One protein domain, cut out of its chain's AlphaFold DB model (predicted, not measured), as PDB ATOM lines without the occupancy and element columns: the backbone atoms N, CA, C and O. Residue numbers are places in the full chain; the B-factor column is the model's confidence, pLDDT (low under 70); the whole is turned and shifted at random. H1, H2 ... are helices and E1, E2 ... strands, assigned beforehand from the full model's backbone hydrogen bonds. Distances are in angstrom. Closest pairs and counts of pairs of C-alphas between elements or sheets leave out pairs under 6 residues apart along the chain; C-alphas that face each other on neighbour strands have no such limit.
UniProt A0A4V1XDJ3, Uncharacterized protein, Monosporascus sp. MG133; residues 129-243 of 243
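Overview. This is residues 129 to 243 of the 243 residues of an uncharacterized protein of Monosporascus sp. MG133 (UniProt A0A4V1XDJ3). A long two-stranded ribbon, the hairpin E1 and E2, runs through the middle, with H2 packed chiefly on E2; H1 follows directly at one end of the ribbon and H3 lies near the other. H4 and H5 gather loosely on the E2 side, and the tail, residues 237 to 243, sticks out. The 115 printed residues include two named strands, then five named helices, in a mixed class; the sheet is antiparallel, order E1 - E2. The whole is only just loose, close to compact, with a radius of gyration of the C-alphas of 16.5 A and spans of 51 by 40 by 26 A.

Along the chain. E1, residues 129 to 137, is 25.7 A long and begins at C-alpha 129 (188.752, 150.080, 109.541). E2, residues 155 to 163, is 25.3 A long. H1 is residues 164 to 168, H2 172 to 183 at 16.8 A, H3 189 to 199 at 15.4 A and H4 210 to 213. H5, residues 227 to 236, is 15.1 A long and ends at C-alpha 236 (171.804, 143.613, 110.567).

Arrangement. E1 and E2 are antiparallel at 157 degrees, with N 130 and O 162 at 2.8 A and N 160 and O 132 at 2.9 A, within hydrogen-bond range. The closest C-alphas of E2 and H2, Gly 158 and Ser 183, are 5.0 A apart. H2 and H5 are close but not clearly touching, closest C-alphas Leu 175 and Ile 235 at 7.8 A, at a steep tilt of 39 degrees, opposite ways. H3 and H4 are close but not clearly touching, closest C-alphas Ala 194 and Phe 210 at 7.1 A. H2 and H3 are apart. Every O i to N i+4 pair is within hydrogen-bond range in H1, H2 and H3, and 5 of 6 in H5; H4 is too short for one.

Size, cuts and confidence. The C-alphas of Gly 201 and Leu 243, the two farthest apart, are 56.3 A apart. The printed part has no cut; the links E1 to E2 and H4 to H5 are long. Residues 204 to 243 have pLDDT under 70.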
ATOM      1  N   THR A 129     189.262 150.224 108.171       89.75
ATOM      2  CA  THR A 129     188.752 150.080 109.541       89.75
ATOM      3  C   THR A 129     188.842 151.416 110.276       89.75
ATOM      4  O   THR A 129     189.835 152.128 110.182       89.75
ATOM      5  N   SER A 130     187.791 151.763 111.007       86.62
ATOM      6  CA  SER A 130     187.661 152.987 111.793       86.62
ATOM      7  C   SER A 130     187.061 152.641 113.155       86.62
ATOM      8  O   SER A 130     186.005 152.014 113.232       86.62
ATOM      9  N   ALA A 131     187.721 153.058 114.233       85.12
ATOM     10  CA  ALA A 131     187.216 152.903 115.592       85.12
ATOM     11  C   ALA A 131     186.651 154.239 116.086       85.12
ATOM     12  O   ALA A 131     187.393 155.205 116.260       85.12
ATOM     13  N   LEU A 132     185.341 154.299 116.331       85.06
ATOM     14  CA  LEU A 132     184.755 155.409 117.076       85.06
ATOM     15  C   LEU A 132     184.931 155.127 118.571       85.06
ATOM     16  O   LEU A 132     184.321 154.202 119.099       85.06
ATOM     17  N   MET A 133     185.770 155.925 119.228       86.56
ATOM     18  CA  MET A 133     185.993 155.877 120.673       86.56
ATOM     19  C   MET A 133     185.155 156.952 121.368       86.56
ATOM     20  O   MET A 133     185.099 158.096 120.913       86.56
ATOM     21  N   HIS A 134     184.570 156.630 122.518       86.81
ATOM     22  CA  HIS A 134     183.993 157.617 123.439       86.81
ATOM     23  C   HIS A 134     184.347 157.285 124.888       86.81
ATOM     24  O   HIS A 134     184.727 156.161 125.206       86.81
ATOM     25  N   ALA A 135     184.269 158.283 125.768       90.12
ATOM     26  CA  ALA A 135     184.505 158.119 127.200       90.12
ATOM     27  C   ALA A 135     183.251 157.575 127.907       90.12
ATOM     28  O   ALA A 135     182.146 158.076 127.689       90.12
ATOM     29  N   ILE A 136     183.437 156.586 128.779       91.44
ATOM     30  CA  ILE A 136     182.407 155.991 129.639       91.44
ATOM     31  C   ILE A 136     182.800 156.261 131.092       91.44
ATOM     32  O   ILE A 136     183.914 155.943 131.495       91.44
ATOM     33  N   ASN A 137     181.897 156.843 131.884       93.12
ATOM     34  CA  ASN A 137     182.118 157.104 133.310       93.12
ATOM     35  C   ASN A 137     182.049 155.791 134.108       93.12
ATOM     36  O   ASN A 137     180.985 155.183 134.191       93.12
ATOM     37  N   GLY A 138     183.157 155.369 134.718       93.94
ATOM     38  CA  GLY A 138     183.255 154.098 135.443       93.94
ATOM     39  C   GLY A 138     182.709 154.092 136.865       93.94
ATOM     40  O   GLY A 138     182.554 153.019 137.448       93.94
ATOM     41  N   ARG A 139     182.379 155.257 137.439       94.31
ATOM     42  CA  ARG A 139     181.942 155.368 138.846       94.31
ATOM     43  C   ARG A 139     180.681 154.551 139.144       94.31
ATOM     44  O   ARG A 139     180.551 154.015 140.240       94.31
ATOM     45  N   SER A 140     179.802 154.415 138.148       93.50
ATOM     46  CA  SER A 140     178.566 153.620 138.188       93.50
ATOM     47  C   SER A 140     178.741 152.125 137.882       93.50
ATOM     48  O   SER A 140     177.759 151.390 137.932       93.50
ATOM     49  N   TYR A 141     179.950 151.679 137.527       93.31
ATOM     50  CA  TYR A 141     180.233 150.298 137.111       93.31
ATOM     51  C   TYR A 141     181.119 149.545 138.109       93.31
ATOM     52  O   TYR A 141     180.941 148.341 138.279       93.31
ATOM     53  N   LEU A 142     182.044 150.249 138.770       93.69
ATOM     54  CA  LEU A 142     182.952 149.692 139.778       93.69
ATOM     55  C   LEU A 142     182.224 149.150 141.019       93.69
ATOM     56  O   LEU A 142     181.155 149.632 141.400       93.69
ATOM     57  N   LYS A 143     182.830 148.158 141.680       95.81
ATOM     58  CA  LYS A 143     182.340 147.554 142.930       95.81
ATOM     59  C   LYS A 143     183.432 147.616 144.012       95.81
ATOM     60  O   LYS A 143     184.448 146.938 143.856       95.81
ATOM     61  N   PRO A 144     183.245 148.352 145.126       95.75
ATOM     62  CA  PRO A 144     182.106 149.224 145.427       95.75
ATOM     63  C   PRO A 144     181.993 150.400 144.443       95.75
ATOM     64  O   PRO A 144     182.983 150.818 143.844       95.75
ATOM     65  N   LEU A 145     180.775 150.930 144.308       94.69
ATOM     66  CA  LEU A 145     180.504 152.128 143.509       94.69
ATOM     67  C   LEU A 145     181.310 153.311 144.053       94.69
ATOM     68  O   LEU A 145     181.388 153.506 145.269       94.69
ATOM     69  N   LEU A 146     181.877 154.119 143.158       94.50
ATOM     70  CA  LEU A 146     182.582 155.337 143.555       94.50
ATOM     71  C   LEU A 146     181.594 156.495 143.716       94.50
ATOM     72  O   LEU A 146     180.632 156.623 142.956       94.50
ATOM     73  N   THR A 147     181.852 157.357 144.697       94.69
ATOM     74  CA  THR A 147     181.006 158.520 144.982       94.69
ATOM     75  C   THR A 147     181.017 159.527 143.827       94.69
ATOM     76  O   THR A 147     181.964 159.613 143.035       94.69
ATOM     77  N   THR A 148     179.966 160.346 143.749       92.00
ATOM     78  CA  THR A 148     179.927 161.539 142.884       92.00
ATOM     79  C   THR A 148     181.107 162.467 143.146       92.00
ATOM     80  O   THR A 148     181.657 163.041 142.210       92.00
ATOM     81  N   ASP A 149     181.546 162.522 144.400       92.44
ATOM     82  CA  ASP A 149     182.508 163.495 144.917       92.44
ATOM     83  C   ASP A 149     183.956 162.974 144.846       92.44
ATOM     84  O   ASP A 149     184.896 163.642 145.270       92.44
ATOM     85  N   TYR A 150     184.159 161.773 144.289       93.19
ATOM     86  CA  TYR A 150     185.488 161.250 143.996       93.19
ATOM     87  C   TYR A 150     186.214 162.193 143.023       93.19
ATOM     88  O   TYR A 150     185.760 162.420 141.902       93.19
ATOM     89  N   ILE A 151     187.355 162.745 143.433       92.19
ATOM     90  CA  ILE A 151     188.086 163.753 142.642       92.19
ATOM     91  C   ILE A 151     188.950 163.157 141.517       92.19
ATOM     92  O   ILE A 151     189.432 163.887 140.657       92.19
ATOM     93  N   GLY A 152     189.157 161.836 141.503       93.50
ATOM     94  CA  GLY A 152     189.978 161.166 140.494       93.50
ATOM     95  C   GLY A 152     189.251 160.912 139.166       93.50
ATOM     96  O   GLY A 152     188.017 160.854 139.087       93.50
ATOM     97  N   ASN A 153     190.037 160.713 138.107       92.62
ATOM     98  CA  ASN A 153     189.524 160.301 136.804       92.62
ATOM     99  C   ASN A 153     189.145 158.809 136.820       92.62
ATOM    100  O   ASN A 153     189.902 157.983 137.321       92.62
ATOM    101  N   VAL A 154     187.979 158.471 136.267       93.19
ATOM    102  CA  VAL A 154     187.438 157.102 136.218       93.19
ATOM    103  C   VAL A 154     186.727 156.922 134.880       93.19
ATOM    104  O   VAL A 154     185.503 157.036 134.784       93.19
ATOM    105  N   VAL A 155     187.513 156.720 133.826       92.94
ATOM    106  CA  VAL A 155     187.027 156.636 132.447       92.94
ATOM    107  C   VAL A 155     187.626 155.420 131.756       92.94
ATOM    108  O   VAL A 155     188.841 155.241 131.765       92.94
ATOM    109  N   MET A 156     186.768 154.629 131.116       90.19
ATOM    110  CA  MET A 156     187.146 153.637 130.108       90.19
ATOM    111  C   MET A 156     186.661 154.101 128.735       90.19
ATOM    112  O   MET A 156     185.751 154.931 128.631       90.19
ATOM    113  N   HIS A 157     187.251 153.557 127.674       88.31
ATOM    114  CA  HIS A 157     186.794 153.802 126.313       88.31
ATOM    115  C   HIS A 157     185.946 152.649 125.783       88.31
ATOM    116  O   HIS A 157     186.352 151.492 125.853       88.31
ATOM    117  N   GLY A 158     184.781 152.984 125.228       85.62
ATOM    118  CA  GLY A 158     183.965 152.056 124.450       85.62
ATOM    119  C   GLY A 158     184.325 152.172 122.967       85.62
ATOM    120  O   GLY A 158     184.078 153.235 122.396       85.62
ATOM    121  N   PRO A 159     184.896 151.135 122.328       84.69
ATOM    122  CA  PRO A 159     185.157 151.136 120.896       84.69
ATOM    123  C   PRO A 159     183.903 150.729 120.113       84.69
ATOM    124  O   PRO A 159     183.220 149.764 120.452       84.69
ATOM    125  N   ALA A 160     183.618 151.425 119.017       86.81
ATOM    126  CA  ALA A 160     182.702 150.964 117.979       86.81
ATOM    127  C   ALA A 160     183.473 150.802 116.656       86.81
ATOM    128  O   ALA A 160     183.750 151.780 115.962       86.81
ATOM    129  N   GLU A 161     183.837 149.556 116.333       87.12
ATOM    130  CA  GLU A 161     184.568 149.184 115.114       87.12
ATOM    131  C   GLU A 161     183.635 149.092 113.891       87.12
ATOM    132  O   GLU A 161     182.737 148.242 113.802       87.12
ATOM    133  N   LEU A 162     183.885 149.952 112.908       90.62
ATOM    134  CA  LEU A 162     183.169 150.027 111.635       90.62
ATOM    135  C   LEU A 162     184.161 150.162 110.480       90.62
ATOM    136  O   LEU A 162     185.295 150.593 110.679       90.62
ATOM    137  N   THR A 163     183.749 149.846 109.255       92.31
ATOM    138  CA  THR A 163     184.482 150.365 108.094       92.31
ATOM    139  C   THR A 163     184.104 151.825 107.871       92.31
ATOM    140  O   THR A 163     182.991 152.269 108.164       92.31
ATOM    141  N   PHE A 164     185.024 152.600 107.313       90.00
ATOM    142  CA  PHE A 164     184.788 153.997 106.970       90.00
ATOM    143  C   PHE A 164     183.582 154.166 106.020       90.00
ATOM    144  O   PHE A 164     182.802 155.112 106.150       90.00
ATOM    145  N   GLY A 165     183.361 153.197 105.123       91.12
ATOM    146  CA  GLY A 165     182.184 153.109 104.259       91.12
ATOM    147  C   GLY A 165     180.863 152.968 105.022       91.12
ATOM    148  O   GLY A 165     179.878 153.601 104.645       91.12
ATOM    149  N   GLU A 166     180.846 152.199 106.114       92.94
ATOM    150  CA  GLU A 166     179.677 152.054 106.993       92.94
ATOM    151  C   GLU A 166     179.378 153.348 107.760       92.94
ATOM    152  O   GLU A 166     178.212 153.691 107.936       92.94
ATOM    153  N   ILE A 167     180.407 154.108 108.158       92.06
ATOM    154  CA  ILE A 167     180.246 155.395 108.860       92.06
ATOM    155  C   ILE A 167     179.629 156.466 107.953       92.06
ATOM    156  O   ILE A 167     178.735 157.203 108.374       92.06
ATOM    157  N   VAL A 168     180.082 156.580 106.700       93.50
ATOM    158  CA  VAL A 168     179.592 157.635 105.792       93.50
ATOM    159  C   VAL A 168     178.220 157.333 105.178       93.50
ATOM    160  O   VAL A 168     177.574 158.262 104.679       93.50
ATOM    161  N   ALA A 169     177.769 156.074 105.216       94.69
ATOM    162  CA  ALA A 169     176.608 155.576 104.480       94.69
ATOM    163  C   ALA A 169     175.303 156.377 104.715       94.69
ATOM    164  O   ALA A 169     175.081 156.955 105.791       94.69
ATOM    165  N   PRO A 170     174.388 156.418 103.725       93.56
ATOM    166  CA  PRO A 170     173.008 156.839 103.953       93.56
ATOM    167  C   PRO A 170     172.381 155.980 105.059       93.56
ATOM    168  O   PRO A 170     172.478 154.758 105.025       93.56
ATOM    169  N   GLY A 171     171.762 156.612 106.058       91.31
ATOM    170  CA  GLY A 171     171.141 155.886 107.171       91.31
ATOM    171  C   GLY A 171     172.106 155.257 108.189       91.31
ATOM    172  O   GLY A 171     171.648 154.473 109.008       91.31
ATOM    173  N   ALA A 172     173.400 155.603 108.212       90.50
ATOM    174  CA  ALA A 172     174.346 155.041 109.191       90.50
ATOM    175  C   ALA A 172     174.057 155.424 110.664       90.50
ATOM    176  O   ALA A 172     174.424 154.691 111.581       90.50
ATOM    177  N   PHE A 173     173.383 156.555 110.915       90.06
ATOM    178  CA  PHE A 173     173.209 157.113 112.265       90.06
ATOM    179  C   PHE A 173     172.591 156.138 113.295       90.06
ATOM    180  O   PHE A 173     173.180 155.996 114.369       90.06
ATOM    181  N   PRO A 174     171.479 155.418 113.022       91.75
ATOM    182  CA  PRO A 174     170.925 154.454 113.973       91.75
ATOM    183  C   PRO A 174     171.867 153.281 114.272       91.75
ATOM    184  O   PRO A 174     171.881 152.815 115.410       91.75
ATOM    185  N   LEU A 175     172.676 152.843 113.296       90.19
ATOM    186  CA  LEU A 175     173.670 151.777 113.471       90.19
ATOM    187  C   LEU A 175     174.807 152.229 114.394       90.19
ATOM    188  O   LEU A 175     175.075 151.558 115.387       90.19
ATOM    189  N   LEU A 176     175.427 153.388 114.134       89.56
ATOM    190  CA  LEU A 176     176.469 153.922 115.022       89.56
ATOM    191  C   LEU A 176     175.909 154.185 116.426       89.56
ATOM    192  O   LEU A 176     176.543 153.830 117.415       89.56
ATOM    193  N   ALA A 177     174.708 154.760 116.531       88.38
ATOM    194  CA  ALA A 177     174.072 155.015 117.819       88.38
ATOM    195  C   ALA A 177     173.730 153.714 118.575       88.38
ATOM    196  O   ALA A 177     173.777 153.694 119.803       88.38
ATOM    197  N   ALA A 178     173.396 152.625 117.871       90.31
ATOM    198  CA  ALA A 178     173.212 151.306 118.475       90.31
ATOM    199  C   ALA A 178     174.541 150.701 118.949       90.31
ATOM    200  O   ALA A 178     174.596 150.193 120.065       90.31
ATOM    201  N   LEU A 179     175.610 150.815 118.158       89.75
ATOM    202  CA  LEU A 179     176.940 150.316 118.519       89.75
ATOM    203  C   LEU A 179     177.540 151.073 119.713       89.75
ATOM    204  O   LEU A 179     177.989 150.429 120.651       89.75
ATOM    205  N   MET A 180     177.451 152.408 119.749       89.00
ATOM    206  CA  MET A 180     177.879 153.203 120.916       89.00
ATOM    207  C   MET A 180     177.105 152.836 122.192       89.00
ATOM    208  O   MET A 180     177.663 152.862 123.285       89.00
ATOM    209  N   ARG A 181     175.815 152.482 122.078       89.19
ATOM    210  CA  ARG A 181     175.038 151.966 123.220       89.19
ATOM    211  C   ARG A 181     175.455 150.549 123.612       89.19
ATOM    212  O   ARG A 181     175.464 150.261 124.801       89.19
ATOM    213  N   ALA A 182     175.797 149.688 122.656       90.19
ATOM    214  CA  ALA A 182     176.265 148.333 122.938       90.19
ATOM    215  C   ALA A 182     177.608 148.341 123.685       90.19
ATOM    216  O   ALA A 182     177.728 147.686 124.716       90.19
ATOM    217  N   SER A 183     178.574 149.162 123.261       87.62
ATOM    218  CA  SER A 183     179.864 149.285 123.954       87.62
ATOM    219  C   SER A 183     179.776 149.960 125.334       87.62
ATOM    220  O   SER A 183     180.673 149.780 126.150       87.62
ATOM    221  N   ASN A 184     178.669 150.641 125.670       88.50
ATOM    222  CA  ASN A 184     178.369 151.061 127.054       88.50
ATOM    223  C   ASN A 184     177.892 149.912 127.966       88.50
ATOM    224  O   ASN A 184     177.814 150.100 129.180       88.50
ATOM    225  N   VAL A 185     177.522 148.761 127.395       89.44
ATOM    226  CA  VAL A 185     177.098 147.545 128.117       89.44
ATOM    227  C   VAL A 185     178.246 146.533 128.214       89.44
ATOM    228  O   VAL A 185     178.279 145.747 129.153       89.44
ATOM    229  N   GLU A 186     179.208 146.572 127.286       88.19
ATOM    230  CA  GLU A 186     180.431 145.749 127.328       88.19
ATOM    231  C   GLU A 186     181.481 146.246 128.344       88.19
ATOM    232  O   GLU A 186     182.424 145.519 128.648       88.19
ATOM    233  N   VAL A 187     181.328 147.461 128.884       89.69
ATOM    234  CA  VAL A 187     182.166 147.990 129.971       89.69
ATOM    235  C   VAL A 187     181.533 147.669 131.324       89.69
ATOM    236  O   VAL A 187     180.417 148.102 131.600       89.69
ATOM    237  N   ASP A 188     182.258 146.954 132.188       93.44
ATOM    238  CA  ASP A 188     181.816 146.569 133.532       93.44
ATOM    239  C   ASP A 188     182.956 146.591 134.578       93.44
ATOM    240  O   ASP A 188     184.098 146.945 134.277       93.44
ATOM    241  N   ASP A 189     182.644 146.229 135.831       94.62
ATOM    242  CA  ASP A 189     183.616 146.133 136.937       94.62
ATOM    243  C   ASP A 189     184.813 145.225 136.605       94.62
ATOM    244  O   ASP A 189     185.946 145.554 136.952       94.62
ATOM    245  N   ALA A 190     184.583 144.100 135.919       93.50
ATOM    246  CA  ALA A 190     185.636 143.146 135.584       93.50
ATOM    247  C   ALA A 190     186.598 143.729 134.539       93.50
ATOM    248  O   ALA A 190     187.812 143.627 134.704       93.50
ATOM    249  N   LEU A 191     186.077 144.419 133.520       91.31
ATOM    250  CA  LEU A 191     186.897 145.118 132.531       91.31
ATOM    251  C   LEU A 191     187.718 146.258 133.160       91.31
ATOM    252  O   LEU A 191     188.903 146.392 132.853       91.31
ATOM    253  N   TYR A 192     187.131 147.047 134.070       92.31
ATOM    254  CA  TYR A 192     187.877 148.077 134.808       92.31
ATOM    255  C   TYR A 192     188.998 147.475 135.664       92.31
ATOM    256  O   TYR A 192     190.119 147.984 135.652       92.31
ATOM    257  N   ARG A 193     188.720 146.383 136.386       91.88
ATOM    258  CA  ARG A 193     189.714 145.669 137.205       91.88
ATOM    259  C   ARG A 193     190.851 145.114 136.359       91.88
ATOM    260  O   ARG A 193     192.006 145.380 136.668       91.88
ATOM    261  N   ALA A 194     190.528 144.439 135.258       90.06
ATOM    262  CA  ALA A 194     191.503 143.899 134.319       90.06
ATOM    263  C   ALA A 194     192.408 145.005 133.737       90.06
ATOM    264  O   ALA A 194     193.631 144.855 133.706       90.06
ATOM    265  N   ALA A 195     191.837 146.154 133.353       89.19
ATOM    266  CA  ALA A 195     192.610 147.304 132.886       89.19
ATOM    267  C   ALA A 195     193.552 147.866 133.971       89.19
ATOM    268  O   ALA A 195     194.701 148.189 133.671       89.19
ATOM    269  N   VAL A 196     193.108 147.945 135.232       89.31
ATOM    270  CA  VAL A 196     193.942 148.401 136.362       89.31
ATOM    271  C   VAL A 196     195.043 147.391 136.708       89.31
ATOM    272  O   VAL A 196     196.182 147.806 136.904       89.31
ATOM    273  N   GLU A 197     194.748 146.086 136.730       89.31
ATOM    274  CA  GLU A 197     195.746 145.019 136.923       89.31
ATOM    275  C   GLU A 197     196.852 145.100 135.860       89.31
ATOM    276  O   GLU A 197     198.036 145.076 136.196       89.31
ATOM    277  N   TRP A 198     196.476 145.297 134.592       87.38
ATOM    278  CA  TRP A 198     197.418 145.452 133.483       87.38
ATOM    279  C   TRP A 198     198.271 146.726 133.581       87.38
ATOM    280  O   TRP A 198     199.490 146.643 133.433       87.38
ATOM    281  N   VAL A 199     197.681 147.889 133.900       85.44
ATOM    282  CA  VAL A 199     198.445 149.138 134.130       85.44
ATOM    283  C   VAL A 199     199.405 148.999 135.319       85.44
ATOM    284  O   VAL A 199     200.505 149.546 135.287       85.44
ATOM    285  N   ALA A 200     199.022 148.243 136.350       87.81
ATOM    286  CA  ALA A 200     199.862 147.953 137.510       87.81
ATOM    287  C   ALA A 200     200.934 146.869 137.256       87.81
ATOM    288  O   ALA A 200     201.714 146.568 138.160       87.81
ATOM    289  N   GLY A 201     200.987 146.268 136.059       88.75
ATOM    290  CA  GLY A 201     201.924 145.189 135.726       88.75
ATOM    291  C   GLY A 201     201.649 143.867 136.455       88.75
ATOM    292  O   GLY A 201     202.533 143.015 136.540       88.75
ATOM    293  N   VAL A 202     200.443 143.691 137.001       86.12
ATOM    294  CA  VAL A 202     200.024 142.477 137.708       86.12
ATOM    295  C   VAL A 202     199.701 141.379 136.690       86.12
ATOM    296  O   VAL A 202     199.145 141.637 135.622       86.12
ATOM    297  N   LEU A 203     200.035 140.130 137.028       74.62
ATOM    298  CA  LEU A 203     199.579 138.958 136.282       74.62
ATOM    299  C   LEU A 203     198.048 138.880 136.359       74.62
ATOM    300  O   LEU A 203     197.503 138.511 137.397       74.62
ATOM    301  N   ILE A 204     197.400 139.259 135.255       67.62
ATOM    302  CA  ILE A 204     195.944 139.370 135.097       67.62
ATOM    303  C   ILE A 204     195.255 138.115 135.641       67.62
ATOM    304  O   ILE A 204     195.462 137.010 135.132       67.62
ATOM    305  N   SER A 205     194.436 138.306 136.673       66.12
ATOM    306  CA  SER A 205     193.818 137.218 137.436       66.12
ATOM    307  C   SER A 205     192.694 136.504 136.675       66.12
ATOM    308  O   SER A 205     192.522 135.293 136.827       66.12
ATOM    309  N   ASP A 206     191.985 137.224 135.802       65.25
ATOM    310  CA  ASP A 206     191.036 136.671 134.834       65.25
ATOM    311  C   ASP A 206     191.227 137.300 133.442       65.25
ATOM    312  O   ASP A 206     190.948 138.477 133.202       65.25
ATOM    313  N   ALA A 207     191.679 136.486 132.486       60.78
ATOM    314  CA  ALA A 207     191.868 136.895 131.097       60.78
ATOM    315  C   ALA A 207     190.547 137.096 130.320       60.78
ATOM    316  O   ALA A 207     190.586 137.546 129.171       60.78
ATOM    317  N   SER A 208     189.381 136.785 130.902       64.88
ATOM    318  CA  SER A 208     188.078 136.922 130.238       64.88
ATOM    319  C   SER A 208     187.770 138.372 129.837       64.88
ATOM    320  O   SER A 208     187.354 138.604 128.700       64.88
ATOM    321  N   GLY A 209     188.088 139.356 130.688       57.34
ATOM    322  CA  GLY A 209     187.960 140.784 130.361       57.34
ATOM    323  C   GLY A 209     188.843 141.203 129.177       57.34
ATOM    324  O   GLY A 209     188.420 141.962 128.302       57.34
ATOM    325  N   PHE A 210     190.042 140.622 129.066       56.12
ATOM    326  CA  PHE A 210     190.943 140.865 127.937       56.12
ATOM    327  C   PHE A 210     190.518 140.178 126.635       56.12
ATOM    328  O   PHE A 210     190.946 140.613 125.567       56.12
ATOM    329  N   ALA A 211     189.616 139.193 126.661       54.97
ATOM    330  CA  ALA A 211     189.027 138.653 125.433       54.97
ATOM    331  C   ALA A 211     188.173 139.697 124.678       54.97
ATOM    332  O   ALA A 211     188.005 139.578 123.462       54.97
ATOM    333  N   THR A 212     187.686 140.731 125.376       52.00
ATOM    334  CA  THR A 212     187.024 141.915 124.795       52.00
ATOM    335  C   THR A 212     188.041 142.964 124.328       52.00
ATOM    336  O   THR A 212     187.849 143.581 123.283       52.00
ATOM    337  N   MET A 213     189.169 143.121 125.033       44.91
ATOM    338  CA  MET A 213     190.273 144.011 124.622       44.91
ATOM    339  C   MET A 213     191.188 143.411 123.534       44.91
ATOM    340  O   MET A 213     192.092 144.081 123.041       44.91
ATOM    341  N   GLY A 214     190.959 142.164 123.113       42.50
ATOM    342  CA  GLY A 214     191.827 141.425 122.188       42.50
ATOM    343  C   GLY A 214     191.948 141.983 120.761       42.50
ATOM    344  O   GLY A 214     192.777 141.486 120.004       42.50
ATOM    345  N   SER A 215     191.162 142.997 120.373       46.38
ATOM    346  CA  SER A 215     191.363 143.741 119.114       46.38
ATOM    347  C   SER A 215     192.299 144.953 119.242       46.38
ATOM    348  O   SER A 215     192.674 145.534 118.225       46.38
ATOM    349  N   TRP A 216     192.701 145.339 120.460       47.81
ATOM    350  CA  TRP A 216     193.338 146.636 120.729       47.81
ATOM    351  C   TRP A 216     194.864 146.637 120.525       47.81
ATOM    352  O   TRP A 216     195.458 147.707 120.404       47.81
ATOM    353  N   THR A 217     195.518 145.470 120.485       38.25
ATOM    354  CA  THR A 217     196.983 145.344 120.373       38.25
ATOM    355  C   THR A 217     197.387 144.370 119.263       38.25
ATOM    356  O   THR A 217     197.475 143.159 119.447       38.25
ATOM    357  N   SER A 218     197.707 144.902 118.080       34.16
ATOM    358  CA  SER A 218     198.104 144.131 116.886       34.16
ATOM    359  C   SER A 218     199.510 143.496 116.952       34.16
ATOM    360  O   SER A 218     200.065 143.108 115.924       34.16
ATOM    361  N   THR A 219     200.095 143.370 118.148       33.41
ATOM    362  CA  THR A 219     201.492 142.960 118.388       33.41
ATOM    363  C   THR A 219     201.667 141.925 119.514       33.41
ATOM    364  O   THR A 219     202.728 141.868 120.130       33.41
ATOM    365  N   TRP A 220     200.680 141.047 119.751       31.70
ATOM    366  CA  TRP A 220     200.869 139.808 120.537       31.70
ATOM    367  C   TRP A 220     200.301 138.556 119.828       31.70
ATOM    368  O   TRP A 220     199.203 138.611 119.272       31.70
ATOM    369  N   PRO A 221     201.009 137.405 119.831       34.38
ATOM    370  CA  PRO A 221     200.637 136.241 119.020       34.38
ATOM    371  C   PRO A 221     199.718 135.230 119.742       34.38
ATOM    372  O   PRO A 221     200.157 134.136 120.096       34.38
ATOM    373  N   ALA A 222     198.420 135.527 119.900       31.84
ATOM    374  CA  ALA A 222     197.418 134.504 120.254       31.84
ATOM    375  C   ALA A 222     195.987 134.819 119.767       31.84
ATOM    376  O   ALA A 222     195.585 135.966 119.610       31.84
ATOM    377  N   ARG A 223     195.196 133.765 119.519       40.84
ATOM    378  CA  ARG A 223     193.840 133.834 118.940       40.84
ATOM    379  C   ARG A 223     192.777 134.324 119.940       40.84
ATOM    380  O   ARG A 223     192.383 133.553 120.812       40.84
ATOM    381  N   ALA A 224     192.148 135.470 119.681       31.55
ATOM    382  CA  ALA A 224     190.796 135.771 120.173       31.55
ATOM    383  C   ALA A 224     190.015 136.612 119.145       31.55
ATOM    384  O   ALA A 224     190.409 137.717 118.803       31.55
ATOM    385  N   GLY A 225     188.901 136.091 118.618       35.19
ATOM    386  CA  GLY A 225     188.112 136.807 117.607       35.19
ATOM    387  C   GLY A 225     186.723 136.211 117.410       35.19
ATOM    388  O   GLY A 225     186.547 135.316 116.584       35.19
ATOM    389  N   LYS A 226     185.736 136.686 118.187       42.50
ATOM    390  CA  LYS A 226     184.337 136.205 118.128       42.50
ATOM    391  C   LYS A 226     183.252 137.186 118.612       42.50
ATOM    392  O   LYS A 226     182.120 137.029 118.166       42.50
ATOM    393  N   VAL A 227     183.565 138.168 119.469       43.28
ATOM    394  CA  VAL A 227     182.557 139.029 120.136       43.28
ATOM    395  C   VAL A 227     181.901 140.029 119.170       43.28
ATOM    396  O   VAL A 227     180.743 139.834 118.808       43.28
ATOM    397  N   SER A 228     182.646 141.019 118.658       44.44
ATOM    398  CA  SER A 228     182.147 142.089 117.759       44.44
ATOM    399  C   SER A 228     181.282 141.575 116.583       44.44
ATOM    400  O   SER A 228     180.192 142.091 116.307       44.44
ATOM    401  N   ARG A 229     181.677 140.459 115.944       49.00
ATOM    402  CA  ARG A 229     180.910 139.836 114.841       49.00
ATOM    403  C   ARG A 229     179.510 139.338 115.242       49.00
ATOM    404  O   ARG A 229     178.652 139.234 114.367       49.00
ATOM    405  N   ARG A 230     179.267 139.006 116.516       48.94
ATOM    406  CA  ARG A 230     177.966 138.505 117.003       48.94
ATOM    407  C   ARG A 230     176.938 139.635 117.105       48.94
ATOM    408  O   ARG A 230     175.823 139.461 116.618       48.94
ATOM    409  N   ILE A 231     177.326 140.790 117.651       52.41
ATOM    410  CA  ILE A 231     176.467 141.987 117.724       52.41
ATOM    411  C   ILE A 231     176.156 142.501 116.314       52.41
ATOM    412  O   ILE A 231     174.997 142.741 115.983       52.41
ATOM    413  N   ARG A 232     177.177 142.576 115.446       54.41
ATOM    414  CA  ARG A 232     177.032 143.028 114.054       54.41
ATOM    415  C   ARG A 232     175.983 142.225 113.267       54.41
ATOM    416  O   ARG A 232     175.206 142.832 112.541       54.41
ATOM    417  N   ARG A 233     175.910 140.895 113.436       58.03
ATOM    418  CA  ARG A 233     174.821 140.084 112.848       58.03
ATOM    419  C   ARG A 233     173.462 140.415 113.460       58.03
ATOM    420  O   ARG A 233     172.555 140.776 112.727       58.03
ATOM    421  N   GLY A 234     173.346 140.392 114.790       64.12
ATOM    422  CA  GLY A 234     172.071 140.635 115.479       64.12
ATOM    423  C   GLY A 234     171.401 141.977 115.147       64.12
ATOM    424  O   GLY A 234     170.177 142.051 115.158       64.12
ATOM    425  N   ILE A 235     172.182 143.015 114.817       58.38
ATOM    426  CA  ILE A 235     171.667 144.323 114.373       58.38
ATOM    427  C   ILE A 235     171.311 144.334 112.872       58.38
ATOM    428  O   ILE A 235     170.336 144.971 112.484       58.38
ATOM    429  N   LEU A 236     172.077 143.653 112.013       56.62
ATOM    430  CA  LEU A 236     171.804 143.613 110.567       56.62
ATOM    431  C   LEU A 236     170.633 142.681 110.214       56.62
ATOM    432  O   LEU A 236     169.851 142.992 109.318       56.62
ATOM    433  N   ASP A 237     170.479 141.576 110.944       62.41
ATOM    434  CA  ASP A 237     169.420 140.585 110.731       62.41
ATOM    435  C   ASP A 237     168.040 141.078 111.237       62.41
ATOM    436  O   ASP A 237     167.009 140.492 110.903       62.41
ATOM    437  N   SER A 238     167.976 142.182 111.999       52.59
ATOM    438  CA  SER A 238     166.727 142.760 112.529       52.59
ATOM    439  C   SER A 238     165.985 143.664 111.526       52.59
ATOM    440  O   SER A 238     165.423 144.696 111.903       52.59
ATOM    441  N   GLY A 239     166.007 143.307 110.237       49.81
ATOM    442  CA  GLY A 239     165.326 144.048 109.172       49.81
ATOM    443  C   GLY A 239     163.803 144.141 109.381       49.81
ATOM    444  O   GLY A 239     163.219 143.314 110.091       49.81
ATOM    445  N   PRO A 240     163.126 145.137 108.775       42.91
ATOM    446  CA  PRO A 240     161.699 145.353 108.981       42.91
ATOM    447  C   PRO A 240     160.895 144.129 108.533       42.91
ATOM    448  O   PRO A 240     160.870 143.778 107.351       42.91
ATOM    449  N   ARG A 241     160.206 143.490 109.488       46.06
ATOM    450  CA  ARG A 241     159.205 142.464 109.179       46.06
ATOM    451  C   ARG A 241     158.136 143.109 108.304       46.06
ATOM    452  O   ARG A 241     157.563 144.124 108.695       46.06
ATOM    453  N   ARG A 242     157.873 142.520 107.136       47.56
ATOM    454  CA  ARG A 242     156.705 142.894 106.336       47.56
ATOM    455  C   ARG A 242     155.455 142.512 107.130       47.56
ATOM    456  O   ARG A 242     155.355 141.368 107.575       47.56
ATOM    457  N   LEU A 243     154.582 143.494 107.329       52.41
ATOM    458  CA  LEU A 243     153.175 143.302 107.673       52.41
ATOM    459  C   LEU A 243     152.387 143.081 106.373       52.41
ATOM    460  O   LEU A 243     152.846 143.622 105.337       52.41
TER     461      LEU A 243